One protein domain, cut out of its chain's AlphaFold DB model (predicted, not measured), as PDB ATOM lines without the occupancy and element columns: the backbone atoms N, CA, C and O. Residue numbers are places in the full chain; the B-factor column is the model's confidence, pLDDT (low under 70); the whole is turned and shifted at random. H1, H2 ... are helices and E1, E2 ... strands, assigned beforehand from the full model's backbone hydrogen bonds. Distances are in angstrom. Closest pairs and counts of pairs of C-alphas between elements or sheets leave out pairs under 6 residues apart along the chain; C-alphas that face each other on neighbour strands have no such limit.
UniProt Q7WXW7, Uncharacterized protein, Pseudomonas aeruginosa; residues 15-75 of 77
ATOM      1  N   ASN A  15      25.444  13.886  38.485       79.88
ATOM      2  CA  ASN A  15      24.647  14.179  39.667       79.88
ATOM      3  C   ASN A  15      25.410  13.846  40.962       79.88
ATOM      4  O   ASN A  15      25.744  12.679  41.197       79.88
ATOM      5  N   PRO A  16      25.578  14.805  41.890       80.00
ATOM      6  CA  PRO A  16      26.267  14.564  43.162       80.00
ATOM      7  C   PRO A  16      25.543  13.541  44.056       80.00
ATOM      8  O   PRO A  16      26.159  12.880  44.888       80.00
ATOM      9  N   LYS A  17      24.227  13.360  43.889       82.38
ATOM     10  CA  LYS A  17      23.454  12.321  44.595       82.38
ATOM     11  C   LYS A  17      23.824  10.909  44.151       82.38
ATOM     12  O   LYS A  17      23.987  10.040  45.002       82.38
ATOM     13  N   GLU A  18      23.979  10.694  42.847       80.62
ATOM     14  CA  GLU A  18      24.389   9.397  42.297       80.62
ATOM     15  C   GLU A  18      25.807   9.053  42.744       80.62
ATOM     16  O   GLU A  18      26.069   7.926  43.153       80.62
ATOM     17  N   LEU A  19      26.689  10.053  42.797       78.56
ATOM     18  CA  LEU A  19      28.029   9.890  43.343       78.56
ATOM     19  C   LEU A  19      28.005   9.437  44.810       78.56
ATOM     20  O   LEU A  19      28.683   8.475  45.166       78.56
ATOM     21  N   ARG A  20      27.208  10.100  45.662       78.44
ATOM     22  CA  ARG A  20      27.050   9.708  47.072       78.44
ATOM     23  C   ARG A  20      26.523   8.281  47.200       78.44
ATOM     24  O   ARG A  20      27.030   7.518  48.018       78.44
ATOM     25  N   LEU A  21      25.537   7.910  46.381       79.06
ATOM     26  CA  LEU A  21      24.987   6.557  46.360       79.06
ATOM     27  C   LEU A  21      26.056   5.530  45.964       79.06
ATOM     28  O   LEU A  21      26.241   4.551  46.680       79.06
ATOM     29  N   CYS A  22      26.797   5.775  44.880       75.50
ATOM     30  CA  CYS A  22      27.911   4.929  44.459       75.50
ATOM     31  C   CYS A  22      28.936   4.772  45.581       75.50
ATOM     32  O   CYS A  22      29.280   3.646  45.918       75.50
ATOM     33  N   HIS A  23      29.361   5.869  46.209       76.56
ATOM     34  CA  HIS A  23      30.334   5.843  47.301       76.56
ATOM     35  C   HIS A  23      29.862   4.999  48.499       76.56
ATOM     36  O   HIS A  23      30.621   4.178  49.017       76.56
ATOM     37  N   MET A  24      28.589   5.138  48.892       75.56
ATOM     38  CA  MET A  24      27.976   4.301  49.930       75.56
ATOM     39  C   MET A  24      27.885   2.827  49.514       75.56
ATOM     40  O   MET A  24      28.123   1.950  50.341       75.56
ATOM     41  N   LEU A  25      27.582   2.535  48.244       76.19
ATOM     42  CA  LEU A  25      27.530   1.166  47.717       76.19
ATOM     43  C   LEU A  25      28.908   0.490  47.697       76.19
ATOM     44  O   LEU A  25      28.979  -0.724  47.871       76.19
ATOM     45  N   VAL A  26      30.002   1.252  47.553       72.75
ATOM     46  CA  VAL A  26      31.379   0.731  47.715       72.75
ATOM     47  C   VAL A  26      31.742   0.528  49.200       72.75
ATOM     48  O   VAL A  26      32.829   0.051  49.515       72.75
ATOM     49  N   GLY A  27      30.845   0.866  50.132       68.12
ATOM     50  CA  GLY A  27      31.044   0.680  51.571       68.12
ATOM     51  C   GLY A  27      32.058   1.643  52.186       68.12
ATOM     52  O   GLY A  27      32.609   1.347  53.245       68.12
ATOM     53  N   ARG A  28      32.332   2.780  51.533       69.81
ATOM     54  CA  ARG A  28      33.343   3.744  51.980       69.81
ATOM     55  C   ARG A  28      32.729   4.907  52.746       69.81
ATOM     56  O   ARG A  28      31.616   5.355  52.466       69.81
ATOM     57  N   THR A  29      33.481   5.392  53.727       69.69
ATOM     58  CA  THR A  29      33.121   6.532  54.580       69.69
ATOM     59  C   THR A  29      33.673   7.830  53.999       69.69
ATOM     60  O   THR A  29      34.688   7.815  53.313       69.69
ATOM     61  N   PHE A  30      32.982   8.946  54.240       71.25
ATOM     62  CA  PHE A  30      33.427  10.283  53.832       71.25
ATOM     63  C   PHE A  30      34.852  10.592  54.349       71.25
ATOM     64  O   PHE A  30      35.218  10.071  55.408       71.25
ATOM     65  N   PRO A  31      35.648  11.438  53.660       77.00
ATOM     66  CA  PRO A  31      35.271  12.342  52.566       77.00
ATOM     67  C   PRO A  31      35.314  11.723  51.157       77.00
ATOM     68  O   PRO A  31      36.131  10.855  50.867       77.00
ATOM     69  N   ILE A  32      34.445  12.208  50.263       82.50
ATOM     70  CA  ILE A  32      34.509  11.902  48.824       82.50
ATOM     71  C   ILE A  32      35.360  12.965  48.155       82.50
ATOM     72  O   ILE A  32      35.067  14.146  48.319       82.50
ATOM     73  N   THR A  33      36.348  12.565  47.361       82.12
ATOM     74  CA  THR A  33      37.207  13.510  46.652       82.12
ATOM     75  C   THR A  33      37.268  13.169  45.173       82.12
ATOM     76  O   THR A  33      37.549  12.037  44.782       82.12
ATOM     77  N   LEU A  34      36.983  14.149  44.325       82.88
ATOM     78  CA  LEU A  34      36.917  13.955  42.885       82.88
ATOM     79  C   LEU A  34      37.354  15.206  42.138       82.88
ATOM     80  O   LEU A  34      37.367  16.300  42.687       82.88
ATOM     81  N   ILE A  35      37.676  15.034  40.867       83.06
ATOM     82  CA  ILE A  35      37.996  16.121  39.952       83.06
ATOM     83  C   ILE A  35      36.914  16.160  38.875       83.06
ATOM     84  O   ILE A  35      36.528  15.123  38.322       83.06
ATOM     85  N   ALA A  36      36.414  17.363  38.605       83.50
ATOM     86  CA  ALA A  36      35.501  17.660  37.513       83.50
ATOM     87  C   ALA A  36      36.152  18.712  36.610       83.50
ATOM     88  O   ALA A  36      36.160  19.907  36.916       83.50
ATOM     89  N   GLY A  37      36.729  18.257  35.496       83.38
ATOM     90  CA  GLY A  37      37.508  19.125  34.613       83.38
ATOM     91  C   GLY A  37      38.779  19.597  35.318       83.38
ATOM     92  O   GLY A  37      39.627  18.767  35.632       83.38
ATOM     93  N   ASP A  38      38.870  20.902  35.584       85.44
ATOM     94  CA  ASP A  38      39.978  21.552  36.305       85.44
ATOM     95  C   ASP A  38      39.658  21.865  37.778       85.44
ATOM     96  O   ASP A  38      40.519  22.365  38.494       85.44
ATOM     97  N   HIS A  39      38.440  21.570  38.248       86.00
ATOM     98  CA  HIS A  39      38.038  21.856  39.625       86.00
ATOM     99  C   HIS A  39      38.162  20.627  40.513       86.00
ATOM    100  O   HIS A  39      37.687  19.534  40.170       86.00
ATOM    101  N   TRP A  40      38.747  20.823  41.691       87.56
ATOM    102  CA  TRP A  40      38.779  19.809  42.732       87.56
ATOM    103  C   TRP A  40      37.512  19.894  43.577       87.56
ATOM    104  O   TRP A  40      37.189  20.935  44.132       87.56
ATOM    105  N   LEU A  41      36.793  18.792  43.721       87.31
ATOM    106  CA  LEU A  41      35.558  18.712  44.488       87.31
ATOM    107  C   LEU A  41      35.751  17.765  45.669       87.31
ATOM    108  O   LEU A  41      36.292  16.666  45.537       87.31
ATOM    109  N   SER A  42      35.310  18.182  46.848       87.31
ATOM    110  CA  SER A  42      35.336  17.346  48.046       87.31
ATOM    111  C   SER A  42      34.046  17.447  48.839       87.31
ATOM    112  O   SER A  42      33.484  18.522  49.011       87.31
ATOM    113  N   TYR A  43      33.571  16.308  49.325       86.38
ATOM    114  CA  TYR A  43      32.387  16.213  50.166       86.38
ATOM    115  C   TYR A  43      32.761  15.579  51.496       86.38
ATOM    116  O   TYR A  43      33.138  14.410  51.538       86.38
ATOM    117  N   ASP A  44      32.625  16.336  52.579       83.62
ATOM    118  CA  ASP A  44      32.972  15.890  53.938       83.62
ATOM    119  C   ASP A  44      31.892  14.986  54.572       83.62
ATOM    120  O   ASP A  44      32.119  14.352  55.596       83.62
ATOM    121  N   GLY A  45      30.726  14.859  53.935       82.38
ATOM    122  CA  GLY A  45      29.561  14.170  54.502       82.38
ATOM    123  C   GLY A  45      28.450  15.133  54.912       82.38
ATOM    124  O   GLY A  45      27.291  14.729  54.973       82.38
ATOM    125  N   SER A  46      28.782  16.410  55.116       85.31
ATOM    126  CA  SER A  46      27.809  17.478  55.356       85.31
ATOM    127  C   SER A  46      27.709  18.433  54.165       85.31
ATOM    128  O   SER A  46      26.630  18.601  53.593       85.31
ATOM    129  N   ALA A  47      28.842  18.993  53.733       87.62
ATOM    130  CA  ALA A  47      28.903  20.035  52.711       87.62
ATOM    131  C   ALA A  47      29.881  19.699  51.580       87.62
ATOM    132  O   ALA A  47      30.805  18.898  51.748       87.62
ATOM    133  N   TRP A  48      29.648  20.332  50.431       88.94
ATOM    134  CA  TRP A  48      30.539  20.298  49.280       88.94
ATOM    135  C   TRP A  48      31.535  21.449  49.330       88.94
ATOM    136  O   TRP A  48      31.205  22.550  49.764       88.94
ATOM    137  N   TRP A  49      32.736  21.176  48.840       90.12
ATOM    138  CA  TRP A  49      33.852  22.103  48.766       90.12
ATOM    139  C   TRP A  49      34.459  22.044  47.371       90.12
ATOM    140  O   TRP A  49      34.756  20.956  46.870       90.12
ATOM    141  N   VAL A  50      34.636  23.206  46.761       89.81
ATOM    142  CA  VAL A  50      35.351  23.418  45.506       89.81
ATOM    143  C   VAL A  50      36.744  23.938  45.845       89.81
ATOM    144  O   VAL A  50      36.917  24.778  46.726       89.81
ATOM    145  N   ASP A  51      37.751  23.371  45.190       87.62
ATOM    146  CA  ASP A  51      39.163  23.724  45.324       87.62
ATOM    147  C   ASP A  51      39.655  23.737  46.788       87.62
ATOM    148  O   ASP A  51      40.579  24.455  47.156       87.62
ATOM    149  N   ALA A  52      39.032  22.883  47.615       77.38
ATOM    150  CA  ALA A  52      39.285  22.667  49.044       77.38
ATOM    151  C   ALA A  52      39.107  23.887  49.974       77.38
ATOM    152  O   ALA A  52      39.330  23.747  51.177       77.38
ATOM    153  N   ASP A  53      38.671  25.035  49.456       79.62
ATOM    154  CA  ASP A  53      38.553  26.288  50.218       79.62
ATOM    155  C   ASP A  53      37.161  26.927  50.087       79.62
ATOM    156  O   ASP A  53      36.679  27.573  51.017       79.62
ATOM    157  N   GLU A  54      36.458  26.685  48.974       87.25
ATOM    158  CA  GLU A  54      35.188  27.346  48.681       87.25
ATOM    159  C   GLU A  54      33.993  26.417  48.960       87.25
ATOM    160  O   GLU A  54      33.861  25.372  48.318       87.25
ATOM    161  N   PRO A  55      33.101  26.748  49.913       88.75
ATOM    162  CA  PRO A  55      31.899  25.961  50.137       88.75
ATOM    163  C   PRO A  55      30.960  26.104  48.938       88.75
ATOM    164  O   PRO A  55      30.590  27.212  48.558       88.75
ATOM    165  N   ALA A  56      30.535  24.975  48.382       87.88
ATOM    166  CA  ALA A  56      29.663  24.921  47.218       87.88
ATOM    167  C   ALA A  56      28.341  24.229  47.543       87.88
ATOM    168  O   ALA A  56      28.240  23.358  48.414       87.88
ATOM    169  N   THR A  57      27.299  24.605  46.814       89.62
ATOM    170  CA  THR A  57      26.004  23.929  46.885       89.62
ATOM    171  C   THR A  57      25.966  22.701  45.977       89.62
ATOM    172  O   THR A  57      26.731  22.581  45.023       89.62
ATOM    173  N   GLU A  58      25.039  21.772  46.236       86.38
ATOM    174  CA  GLU A  58      24.851  20.609  45.354       86.38
ATOM    175  C   GLU A  58      24.569  21.012  43.898       86.38
ATOM    176  O   GLU A  58      24.978  20.299  42.986       86.38
ATOM    177  N   ASP A  59      23.884  22.138  43.684       87.44
ATOM    178  CA  ASP A  59      23.529  22.631  42.351       87.44
ATOM    179  C   ASP A  59      24.762  23.158  41.602       87.44
ATOM    180  O   ASP A  59      24.975  22.827  40.438       87.44
ATOM    181  N   GLU A  60      25.648  23.880  42.295       88.25
ATOM    182  CA  GLU A  60      26.929  24.328  41.739       88.25
ATOM    183  C   GLU A  60      27.839  23.152  41.399       88.25
ATOM    184  O   GLU A  60      28.414  23.102  40.314       88.25
ATOM    185  N   VAL A  61      27.916  22.156  42.285       87.19
ATOM    186  CA  VAL A  61      28.675  20.930  42.022       87.19
ATOM    187  C   VAL A  61      28.100  20.177  40.825       87.19
ATOM    188  O   VAL A  61      28.859  19.735  39.965       87.19
ATOM    189  N   ALA A  62      26.773  20.066  40.716       86.12
ATOM    190  CA  ALA A  62      26.127  19.473  39.548       86.12
ATOM    191  C   ALA A  62      26.436  20.266  38.269       86.12
ATOM    192  O   ALA A  62      26.764  19.671  37.244       86.12
ATOM    193  N   ALA A  63      26.408  21.598  38.319       86.94
ATOM    194  CA  ALA A  63      26.749  22.446  37.183       86.94
ATOM    195  C   ALA A  63      28.216  22.277  36.755       86.94
ATOM    196  O   ALA A  63      28.492  22.183  35.558       86.94
ATOM    197  N   LEU A  64      29.149  22.179  37.707       86.50
ATOM    198  CA  LEU A  64      30.567  21.911  37.441       86.50
ATOM    199  C   LEU A  64      30.769  20.527  36.823       86.50
ATOM    200  O   LEU A  64      31.480  20.404  35.827       86.50
ATOM    201  N   LEU A  65      30.088  19.507  37.349       84.38
ATOM    202  CA  LEU A  65      30.106  18.157  36.790       84.38
ATOM    203  C   LEU A  65      29.542  18.131  35.366       84.38
ATOM    204  O   LEU A  65      30.171  17.574  34.475       84.38
ATOM    205  N   VAL A  66      28.399  18.771  35.111       85.06
ATOM    206  CA  VAL A  66      27.809  18.868  33.765       85.06
ATOM    207  C   VAL A  66      28.740  19.618  32.810       85.06
ATOM    208  O   VAL A  66      28.967  19.157  31.693       85.06
ATOM    209  N   LYS A  67      29.327  20.738  33.249       84.44
ATOM    210  CA  LYS A  67      30.271  21.541  32.456       84.44
ATOM    211  C   LYS A  67      31.544  20.764  32.117       84.44
ATOM    212  O   LYS A  67      32.061  20.906  31.013       84.44
ATOM    213  N   ALA A  68      32.026  19.940  33.043       81.81
ATOM    214  CA  ALA A  68      33.169  19.057  32.844       81.81
ATOM    215  C   ALA A  68      32.852  17.819  31.984       81.81
ATOM    216  O   ALA A  68      33.769  17.108  31.579       81.81
ATOM    217  N   GLY A  69      31.574  17.547  31.702       77.81
ATOM    218  CA  GLY A  69      31.145  16.308  31.049       77.81
ATOM    219  C   GLY A  69      31.171  15.087  31.976       77.81
ATOM    220  O   GLY A  69      31.185  13.961  31.489       77.81
ATOM    221  N   GLY A  70      31.167  15.307  33.294       76.06
ATOM    222  CA  GLY A  70      31.166  14.304  34.354       76.06
ATOM    223  C   GLY A  70      32.387  14.356  35.267       76.06
ATOM    224  O   GLY A  70      33.261  15.214  35.150       76.06
ATOM    225  N   VAL A  71      32.447  13.388  36.182       72.19
ATOM    226  CA  VAL A  71      33.641  13.120  36.994       72.19
ATOM    227  C   VAL A  71      34.758  12.586  36.097       72.19
ATOM    228  O   VAL A  71      34.598  11.541  35.466       72.19
ATOM    229  N   THR A  72      35.902  13.269  36.067       66.56
ATOM    230  CA  THR A  72      37.087  12.813  35.321       66.56
ATOM    231  C   THR A  72      37.944  11.871  36.151       66.56
ATOM    232  O   THR A  72      38.555  10.942  35.625       66.56
ATOM    233  N   THR A  73      38.014  12.084  37.463       69.00
ATOM    234  CA  THR A  73      38.776  11.238  38.387       69.00
ATOM    235  C   THR A  73      38.093  11.236  39.743       69.00
ATOM    236  O   THR A  73      37.747  12.291  40.260       69.00
ATOM    237  N   CYS A  74      37.896  10.058  40.331       68.62
ATOM    238  CA  CYS A  74      37.364   9.926  41.682       68.62
ATOM    239  C   CYS A  74      38.331   9.122  42.533       68.62
ATOM    240  O   CYS A  74      38.622   7.958  42.228       68.62
ATOM    241  N   TRP A  75      38.765   9.734  43.627       64.94
ATOM    242  CA  TRP A  75      39.436   9.033  44.700       64.94
ATOM    243  C   TRP A  75      38.422   8.696  45.768       64.94
ATOM    244  O   TRP A  75      37.651   9.531  46.237       64.94
TER     245      TRP A  75
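What this domain is: This is residues 15 to 75 of the 77 residues of an uncharacterized protein of Pseudomonas aeruginosa (UniProt Q7WXW7). A twisted wall of five strands has two helices, H1 and H2, over one face, about perpendicular to each other, and its other face bare. H1 comes first, E1 to E4 fold back and forth as a meander, each strand the antiparallel neighbour of the one before, H2 follows, and E5 closes the sheet beside E1. The 61 printed residues have two named helices and five named strands, class mixed, in two layers, helices on one face of a sheet ordered E4 E3 E2 E1 E5, all antiparallel. The whole is compact, with a radius of gyration of the C-alphas of 10.4 A and spans of 28 by 22 by 18 A.

How they stand to each other: H1, residues 16 to 25, is on the sheet; its closest C-alpha to E1, residues 32 to 36, is that of His 23, 7.5 A from Ile 32. E1 and E2, residues 39 to 43, form a hairpin, with N 34 and O 41 within hydrogen-bond range at 2.9 A. E2 and E3, residues 48 to 50, form another, with N 42 and O 49 at 2.8 A. E3 and E4, residues 54 to 56, form a third, with N 50 and O 54 at 2.8 A. H2, residues 58 to 68, lies on the same face as H1, at a height over the sheet of 9.4 A; it runs slantwise to the strands, at 35 degrees to E2 on the local plane. H1 and H2 only just touch, with 3 pairs of C-alphas within 8 A, the closest those of Pro 16 and Ala 62, 6.1 A apart. E5, residues 73 to 75, is antiparallel to E1, with N 75 and O 33 at 2.8 A. Every O i to N i+4 pair is within hydrogen-bond range in H1 and H2.

Where its parts are: H1 begins at C-alpha 16, (26.267, 14.564, 43.162), and is 14.2 A long. E1 is 12.7 A long, E2 13.2 A and H2 15.1 A. E5 ends at C-alpha 75, (39.436, 9.033, 44.700).

The domain as a whole: The two C-alphas farthest apart, those of Gly 27 and Lys 67, are 28.3 A apart. The printed part has no cut, and no link is long. The mean pLDDT of the printed part is 81.2; residues 27 to 29 and 72 to 75 are under 70.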